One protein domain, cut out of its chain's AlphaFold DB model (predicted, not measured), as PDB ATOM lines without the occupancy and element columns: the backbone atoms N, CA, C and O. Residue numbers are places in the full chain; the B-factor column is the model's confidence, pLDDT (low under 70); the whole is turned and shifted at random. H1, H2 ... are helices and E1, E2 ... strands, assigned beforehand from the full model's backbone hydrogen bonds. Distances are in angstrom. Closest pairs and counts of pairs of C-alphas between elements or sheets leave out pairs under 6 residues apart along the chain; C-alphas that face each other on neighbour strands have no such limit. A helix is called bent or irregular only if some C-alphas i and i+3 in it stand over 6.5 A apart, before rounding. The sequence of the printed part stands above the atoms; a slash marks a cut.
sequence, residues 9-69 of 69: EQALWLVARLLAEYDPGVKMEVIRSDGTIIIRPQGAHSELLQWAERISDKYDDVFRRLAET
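AT A GLANCE: This is residues 9 to 69 of the 69 residues of an uncharacterized protein of Anaerolineae bacterium (UniProt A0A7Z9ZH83). A two-stranded hairpin, E1 and E2, with the short helix H1 near E2 but not packed on it, makes a loose head, and the long, kinked helix H2 leaves the head as an arm, its residues 52 to 67 standing free and sticking out. The hairpin and H2 together make an open V. The printed part has 61 residues, with two named helices and two named strands in the order H1, E1, E2, H2; the sheet, E1 - E2, is antiparallel and the class is mixed, helices and strands. The whole is only just extended, close to loose, with a radius of gyration of the C-alphas of 16.0 A, and its outline is elongated, spanning 45 by 27 by 25 A.

HOW THE PARTS SIT: H1, residues 9 to 19, is near E2, residues 36 to 41, with 5 pairs of C-alphas within 10 A but no pair within 8 A. E1, residues 28 to 33, forms a hairpin with E2, antiparallel at 162 degrees between their directions. C-alphas 28 and 41 face each other at 4.3 A. N 29 and O 40, 2.8 A apart, and N 38 and O 31, 2.9 A apart, are within hydrogen-bond range. H2, residues 45 to 67, is apart from H1 and from E1. Each O i to N i+4 pair is within hydrogen-bond range in H1, and 16 of 19 are in H2.

IN THESE COORDINATES: H1 begins at C-alpha 9, (140.599, -7.134, 44.143), and is 15.4 A long. E1 is 16.2 A long and E2 16.7 A. H2 runs 30.1 A to C-alpha 67, (168.149, 15.910, 68.901). It is irregular, with C-alphas 58 and 61 7.4 A apart, and has a kink of 51 degrees near residue 61.

THE WHOLE: The C-alphas of Glu 9 and Glu 68, the two farthest apart, are 46.2 A apart. The printed part has no cut and no long link. Residues 43 to 69 have pLDDT under 70.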
ATOM      1  N   GLU A   9     140.767  -8.263  45.071       95.69
ATOM      2  CA  GLU A   9     140.599  -7.134  44.143       95.69
ATOM      3  C   GLU A   9     141.138  -5.822  44.727       95.69
ATOM      4  O   GLU A   9     141.738  -5.013  44.021       95.69
ATOM      5  N   GLN A  10     141.004  -5.636  46.043       90.25
ATOM      6  CA  GLN A  10     141.580  -4.486  46.737       90.25
ATOM      7  C   GLN A  10     143.110  -4.566  46.763       90.25
ATOM      8  O   GLN A  10     143.770  -3.553  46.541       90.25
ATOM      9  N   ALA A  11     143.681  -5.759  46.965       89.38
ATOM     10  CA  ALA A  11     145.126  -5.968  46.888       89.38
ATOM     11  C   ALA A  11     145.676  -5.589  45.503       89.38
ATOM     12  O   ALA A  11     146.671  -4.871  45.407       89.38
ATOM     13  N   LEU A  12     145.002  -6.016  44.429       90.00
ATOM     14  CA  LEU A  12     145.367  -5.657  43.055       90.00
ATOM     15  C   LEU A  12     145.306  -4.144  42.829       90.00
ATOM     16  O   LEU A  12     146.235  -3.568  42.260       90.00
ATOM     17  N   TRP A  13     144.247  -3.494  43.312       92.56
ATOM     18  CA  TRP A  13     144.095  -2.047  43.201       92.56
ATOM     19  C   TRP A  13     145.185  -1.276  43.957       92.56
ATOM     20  O   TRP A  13     145.735  -0.316  43.419       92.56
ATOM     21  N   LEU A  14     145.541  -1.705  45.172       88.06
ATOM     22  CA  LEU A  14     146.603  -1.078  45.967       88.06
ATOM     23  C   LEU A  14     147.959  -1.158  45.262       88.06
ATOM     24  O   LEU A  14     148.673  -0.158  45.190       88.06
ATOM     25  N   VAL A  15     148.290  -2.321  44.696       89.06
ATOM     26  CA  VAL A  15     149.529  -2.499  43.925       89.06
ATOM     27  C   VAL A  15     149.513  -1.634  42.665       89.06
ATOM     28  O   VAL A  15     150.498  -0.958  42.381       89.06
ATOM     29  N   ALA A  16     148.401  -1.598  41.926       89.06
ATOM     30  CA  ALA A  16     148.281  -0.758  40.736       89.06
ATOM     31  C   ALA A  16     148.434   0.735  41.065       89.06
ATOM     32  O   ALA A  16     149.132   1.456  40.354       89.06
ATOM     33  N   ARG A  17     147.825   1.191  42.168       89.06
ATOM     34  CA  ARG A  17     147.947   2.571  42.647       89.06
ATOM     35  C   ARG A  17     149.386   2.912  43.028       89.06
ATOM     36  O   ARG A  17     149.859   3.964  42.623       89.06
ATOM     37  N   LEU A  18     150.074   2.022  43.745       85.62
ATOM     38  CA  LEU A  18     151.492   2.186  44.082       85.62
ATOM     39  C   LEU A  18     152.355   2.313  42.819       85.62
ATOM     40  O   LEU A  18     153.233   3.163  42.746       85.62
ATOM     41  N   LEU A  19     152.105   1.475  41.811       86.38
ATOM     42  CA  LEU A  19     152.850   1.512  40.551       86.38
ATOM     43  C   LEU A  19     152.591   2.788  39.740       86.38
ATOM     44  O   LEU A  19     153.486   3.245  39.035       86.38
ATOM     45  N   ALA A  20     151.401   3.376  39.857       88.12
ATOM     46  CA  ALA A  20     151.048   4.622  39.181       88.12
ATOM     47  C   ALA A  20     151.775   5.861  39.741       88.12
ATOM     48  O   ALA A  20     151.724   6.916  39.115       88.12
ATOM     49  N   GLU A  21     152.443   5.755  40.895       85.94
ATOM     50  CA  GLU A  21     153.267   6.838  41.454       85.94
ATOM     51  C   GLU A  21     154.630   6.979  40.755       85.94
ATOM     52  O   GLU A  21     155.322   7.976  40.961       85.94
ATOM     53  N   TYR A  22     155.025   6.001  39.934       84.44
ATOM     54  CA  TYR A  22     156.281   6.020  39.187       84.44
ATOM     55  C   TYR A  22     156.091   6.566  37.769       84.44
ATOM     56  O   TYR A  22     155.049   6.369  37.140       84.44
ATOM     57  N   ASP A  23     157.135   7.210  37.243       83.31
ATOM     58  CA  ASP A  23     157.113   7.755  35.889       83.31
ATOM     59  C   ASP A  23     156.967   6.650  34.823       83.31
ATOM     60  O   ASP A  23     157.562   5.567  34.939       83.31
ATOM     61  N   PRO A  24     156.232   6.919  33.727       79.12
ATOM     62  CA  PRO A  24     156.180   6.019  32.585       79.12
ATOM     63  C   PRO A  24     157.588   5.748  32.034       79.12
ATOM     64  O   PRO A  24     158.282   6.660  31.593       79.12
ATOM     65  N   GLY A  25     158.010   4.481  32.037       82.25
ATOM     66  CA  GLY A  25     159.328   4.056  31.549       82.25
ATOM     67  C   GLY A  25     160.308   3.618  32.640       82.25
ATOM     68  O   GLY A  25     161.329   3.007  32.312       82.25
ATOM     69  N   VAL A  26     159.984   3.837  33.919       83.62
ATOM     70  CA  VAL A  26     160.737   3.252  35.037       83.62
ATOM     71  C   VAL A  26     160.634   1.727  34.970       83.62
ATOM     72  O   VAL A  26     159.545   1.150  34.921       83.62
ATOM     73  N   LYS A  27     161.786   1.051  34.954       86.31
ATOM     74  CA  LYS A  27     161.841  -0.411  35.047       86.31
ATOM     75  C   LYS A  27     161.624  -0.824  36.494       86.31
ATOM     76  O   LYS A  27     162.175  -0.206  37.397       86.31
ATOM     77  N   MET A  28     160.867  -1.892  36.714       85.75
ATOM     78  CA  MET A  28     160.603  -2.430  38.047       85.75
ATOM     79  C   MET A  28     161.296  -3.780  38.210       85.75
ATOM     80  O   MET A  28     161.241  -4.627  37.318       85.75
ATOM     81  N   GLU A  29     161.920  -3.995  39.359       88.56
ATOM     82  CA  GLU A  29     162.378  -5.303  39.804       88.56
ATOM     83  C   GLU A  29     161.261  -5.980  40.608       88.56
ATOM     84  O   GLU A  29     160.692  -5.388  41.530       88.56
ATOM     85  N   VAL A  30     160.953  -7.231  40.254       89.56
ATOM     86  CA  VAL A  30     159.956  -8.059  40.941       89.56
ATOM     87  C   VAL A  30     160.644  -9.308  41.471       89.56
ATOM     88  O   VAL A  30     161.098 -10.151  40.699       89.56
ATOM     89  N   ILE A  31     160.704  -9.433  42.794       89.94
ATOM     90  CA  ILE A  31     161.304 -10.578  43.483       89.94
ATOM     91  C   ILE A  31     160.186 -11.363  44.156       89.94
ATOM     92  O   ILE A  31     159.382 -10.801  44.900       89.94
ATOM     93  N   ARG A  32     160.146 -12.674  43.913       91.00
ATOM     94  CA  ARG A  32     159.220 -13.592  44.577       91.00
ATOM     95  C   ARG A  32     160.008 -14.551  45.458       91.00
ATOM     96  O   ARG A  32     160.851 -15.287  44.954       91.00
ATOM     97  N   SER A  33     159.706 -14.563  46.748       88.50
ATOM     98  CA  SER A  33     160.342 -15.447  47.729       88.50
ATOM     99  C   SER A  33     159.332 -15.767  48.827       88.50
ATOM    100  O   SER A  33     158.695 -14.863  49.358       88.50
ATOM    101  N   ASP A  34     159.127 -17.057  49.100       87.38
ATOM    102  CA  ASP A  34     158.327 -17.576  50.222       87.38
ATOM    103  C   ASP A  34     156.948 -16.917  50.402       87.38
ATOM    104  O   ASP A  34     156.578 -16.443  51.470       87.38
ATOM    105  N   GLY A  35     156.174 -16.844  49.313       82.94
ATOM    106  CA  GLY A  35     154.830 -16.248  49.326       82.94
ATOM    107  C   GLY A  35     154.809 -14.717  49.392       82.94
ATOM    108  O   GLY A  35     153.741 -14.123  49.267       82.94
ATOM    109  N   THR A  36     155.972 -14.078  49.500       84.69
ATOM    110  CA  THR A  36     156.138 -12.625  49.460       84.69
ATOM    111  C   THR A  36     156.517 -12.177  48.051       84.69
ATOM    112  O   THR A  36     157.336 -12.804  47.372       84.69
ATOM    113  N   ILE A  37     155.913 -11.075  47.604       86.56
ATOM    114  CA  ILE A  37     156.297 -10.368  46.381       86.56
ATOM    115  C   ILE A  37     156.849  -9.009  46.794       86.56
ATOM    116  O   ILE A  37     156.161  -8.231  47.452       86.56
ATOM    117  N   ILE A  38     158.084  -8.730  46.394       85.25
ATOM    118  CA  ILE A  38     158.723  -7.428  46.565       85.25
ATOM    119  C   ILE A  38     158.771  -6.770  45.192       85.25
ATOM    120  O   ILE A  38     159.311  -7.343  44.246       85.25
ATOM    121  N   ILE A  39     158.201  -5.574  45.098       87.44
ATOM    122  CA  ILE A  39     158.210  -4.754  43.889       87.44
ATOM    123  C   ILE A  39     158.935  -3.460  44.229       87.44
ATOM    124  O   ILE A  39     158.562  -2.778  45.184       87.44
ATOM    125  N   ARG A  40     159.975  -3.127  43.469       85.75
ATOM    126  CA  ARG A  40     160.746  -1.891  43.652       85.75
ATOM    127  C   ARG A  40     161.252  -1.373  42.308       85.75
ATOM    128  O   ARG A  40     161.439  -2.182  41.402       85.75
ATOM    129  N   PRO A  41     161.472  -0.062  42.139       85.00
ATOM    130  CA  PRO A  41     162.117   0.447  40.937       85.00
ATOM    131  C   PRO A  41     163.509  -0.177  40.785       85.00
ATOM    132  O   PRO A  41     164.249  -0.342  41.759       85.00
ATOM    133  N   GLN A  42     163.859  -0.542  39.554       80.94
ATOM    134  CA  GLN A  42     165.193  -0.983  39.182       80.94
ATOM    135  C   GLN A  42     166.101   0.249  39.172       80.94
ATOM    136  O   GLN A  42     166.327   0.856  38.129       80.94
ATOM    137  N   GLY A  43     166.596   0.640  40.343       64.38
ATOM    138  CA  GLY A  43     167.562   1.726  40.432       64.38
ATOM    139  C   GLY A  43     168.890   1.308  39.806       64.38
ATOM    140  O   GLY A  43     169.474   0.291  40.192       64.38
ATOM    141  N   ALA A  44     169.434   2.135  38.911       57.53
ATOM    142  CA  ALA A  44     170.884   2.272  38.897       57.53
ATOM    143  C   ALA A  44     171.279   2.747  40.305       57.53
ATOM    144  O   ALA A  44     170.611   3.608  40.869       57.53
ATOM    145  N   HIS A  45     172.315   2.175  40.915       55.66
ATOM    146  CA  HIS A  45     172.696   2.437  42.315       55.66
ATOM    147  C   HIS A  45     172.772   3.945  42.674       55.66
ATOM    148  O   HIS A  45     172.538   4.335  43.814       55.66
ATOM    149  N   SER A  46     173.018   4.799  41.675       54.84
ATOM    150  CA  SER A  46     173.003   6.263  41.738       54.84
ATOM    151  C   SER A  46     171.635   6.907  42.015       54.84
ATOM    152  O   SER A  46     171.583   7.946  42.664       54.84
ATOM    153  N   GLU A  47     170.525   6.326  41.561       57.62
ATOM    154  CA  GLU A  47     169.178   6.903  41.730       57.62
ATOM    155  C   GLU A  47     168.612   6.648  43.134       57.62
ATOM    156  O   GLU A  47     167.893   7.482  43.682       57.62
ATOM    157  N   LEU A  48     168.992   5.528  43.758       55.91
ATOM    158  CA  LEU A  48     168.664   5.232  45.156       55.91
ATOM    159  C   LEU A  48     169.384   6.181  46.122       55.91
ATOM    160  O   LEU A  48     168.780   6.609  47.102       55.91
ATOM    161  N   LEU A  49     170.636   6.542  45.822       58.34
ATOM    162  CA  LEU A  49     171.383   7.561  46.565       58.34
ATOM    163  C   LEU A  49     170.709   8.931  46.457       58.34
ATOM    164  O   LEU A  49     170.469   9.559  47.479       58.34
ATOM    165  N   GLN A  50     170.295   9.344  45.255       58.41
ATOM    166  CA  GLN A  50     169.571  10.608  45.066       58.41
ATOM    167  C   GLN A  50     168.196  10.612  45.747       58.41
ATOM    168  O   GLN A  50     167.751  11.629  46.278       58.41
ATOM    169  N   TRP A  51     167.493   9.478  45.752       59.62
ATOM    170  CA  TRP A  51     166.230   9.352  46.476       59.62
ATOM    171  C   TRP A  51     166.432   9.418  47.995       59.62
ATOM    172  O   TRP A  51     165.676  10.119  48.670       59.62
ATOM    173  N   ALA A  52     167.465   8.751  48.517       58.38
ATOM    174  CA  ALA A  52     167.834   8.797  49.928       58.38
ATOM    175  C   ALA A  52     168.287  10.201  50.359       58.38
ATOM    176  O   ALA A  52     167.843  10.664  51.406       58.38
ATOM    177  N   GLU A  53     169.071  10.905  49.539       58.47
ATOM    178  CA  GLU A  53     169.443  12.309  49.766       58.47
ATOM    179  C   GLU A  53     168.208  13.212  49.808       58.47
ATOM    180  O   GLU A  53     168.015  13.925  50.788       58.47
ATOM    181  N   ARG A  54     167.291  13.110  48.836       57.06
ATOM    182  CA  ARG A  54     166.050  13.914  48.852       57.06
ATOM    183  C   ARG A  54     165.173  13.652  50.074       57.06
ATOM    184  O   ARG A  54     164.462  14.553  50.513       57.06
ATOM    185  N   ILE A  55     165.143  12.420  50.579       60.94
ATOM    186  CA  ILE A  55     164.400  12.099  51.803       60.94
ATOM    187  C   ILE A  55     165.144  12.637  53.021       60.94
ATOM    188  O   ILE A  55     164.506  13.252  53.870       60.94
ATOM    189  N   SER A  56     166.464  12.473  53.087       57.00
ATOM    190  CA  SER A  56     167.281  13.014  54.174       57.00
ATOM    191  C   SER A  56     167.102  14.526  54.284       57.00
ATOM    192  O   SER A  56     166.700  15.002  55.339       57.00
ATOM    193  N   ASP A  57     167.234  15.259  53.177       62.59
ATOM    194  CA  ASP A  57     167.053  16.715  53.133       62.59
ATOM    195  C   ASP A  57     165.645  17.144  53.567       62.59
ATOM    196  O   ASP A  57     165.464  18.154  54.244       62.59
ATOM    197  N   LYS A  58     164.621  16.361  53.209       57.84
ATOM    198  CA  LYS A  58     163.227  16.664  53.556       57.84
ATOM    199  C   LYS A  58     162.915  16.442  55.040       57.84
ATOM    200  O   LYS A  58     161.978  17.054  55.555       57.84
ATOM    201  N   TYR A  59     163.655  15.569  55.720       60.88
ATOM    202  CA  TYR A  59     163.434  15.226  57.128       60.88
ATOM    203  C   TYR A  59     164.535  15.736  58.067       60.88
ATOM    204  O   TYR A  59     164.416  15.559  59.280       60.88
ATOM    205  N   ASP A  60     165.553  16.420  57.547       61.00
ATOM    206  CA  ASP A  60     166.693  16.921  58.321       61.00
ATOM    207  C   ASP A  60     166.254  17.867  59.452       61.00
ATOM    208  O   ASP A  60     166.690  17.747  60.598       61.00
ATOM    209  N   ASP A  61     165.270  18.728  59.176       59.91
ATOM    210  CA  ASP A  61     164.669  19.621  60.176       59.91
ATOM    211  C   ASP A  61     163.886  18.869  61.272       59.91
ATOM    212  O   ASP A  61     163.760  19.356  62.400       59.91
ATOM    213  N   VAL A  62     163.364  17.674  60.974       59.91
ATOM    214  CA  VAL A  62     162.655  16.828  61.950       59.91
ATOM    215  C   VAL A  62     163.654  16.133  62.873       59.91
ATOM    216  O   VAL A  62     163.456  16.127  64.088       59.91
ATOM    217  N   PHE A  63     164.749  15.601  62.323       57.62
ATOM    218  CA  PHE A  63     165.810  14.981  63.120       57.62
ATOM    219  C   PHE A  63     166.536  15.995  64.005       57.62
ATOM    220  O   PHE A  63     166.795  15.704  65.172       57.62
ATOM    221  N   ARG A  64     166.788  17.207  63.495       61.59
ATOM    222  CA  ARG A  64     167.412  18.291  64.266       61.59
ATOM    223  C   ARG A  64     166.574  18.683  65.483       61.59
ATOM    224  O   ARG A  64     167.100  18.768  66.585       61.59
ATOM    225  N   ARG A  65     165.255  18.813  65.309       58.00
ATOM    226  CA  ARG A  65     164.325  19.107  66.412       58.00
ATOM    227  C   ARG A  65     164.264  18.009  67.474       58.00
ATOM    228  O   ARG A  65     164.084  18.321  68.645       58.00
ATOM    229  N   LEU A  66     164.401  16.743  67.084       57.00
ATOM    230  CA  LEU A  66     164.402  15.618  68.023       57.00
ATOM    231  C   LEU A  66     165.718  15.487  68.803       57.00
ATOM    232  O   LEU A  66     165.700  14.957  69.905       57.00
ATOM    233  N   ALA A  67     166.838  15.960  68.251       61.62
ATOM    234  CA  ALA A  67     168.149  15.910  68.901       61.62
ATOM    235  C   ALA A  67     168.391  17.054  69.908       61.62
ATOM    236  O   ALA A  67     169.305  16.968  70.724       61.62
ATOM    237  N   GLU A  68     167.589  18.120  69.853       63.94
ATOM    238  CA  GLU A  68     167.646  19.266  70.775       63.94
ATOM    239  C   GLU A  68     166.762  19.088  72.033       63.94
ATOM    240  O   GLU A  68     166.626  20.029  72.818       63.94
ATOM    241  N   THR A  69     166.166  17.902  72.233       47.50
ATOM    242  CA  THR A  69     165.339  17.540  73.406       47.50
ATOM    243  C   THR A  69     166.041  16.496  74.267       47.50
ATOM    244  O   THR A  69     165.970  16.620  75.509       47.50
TER     245      THR A  69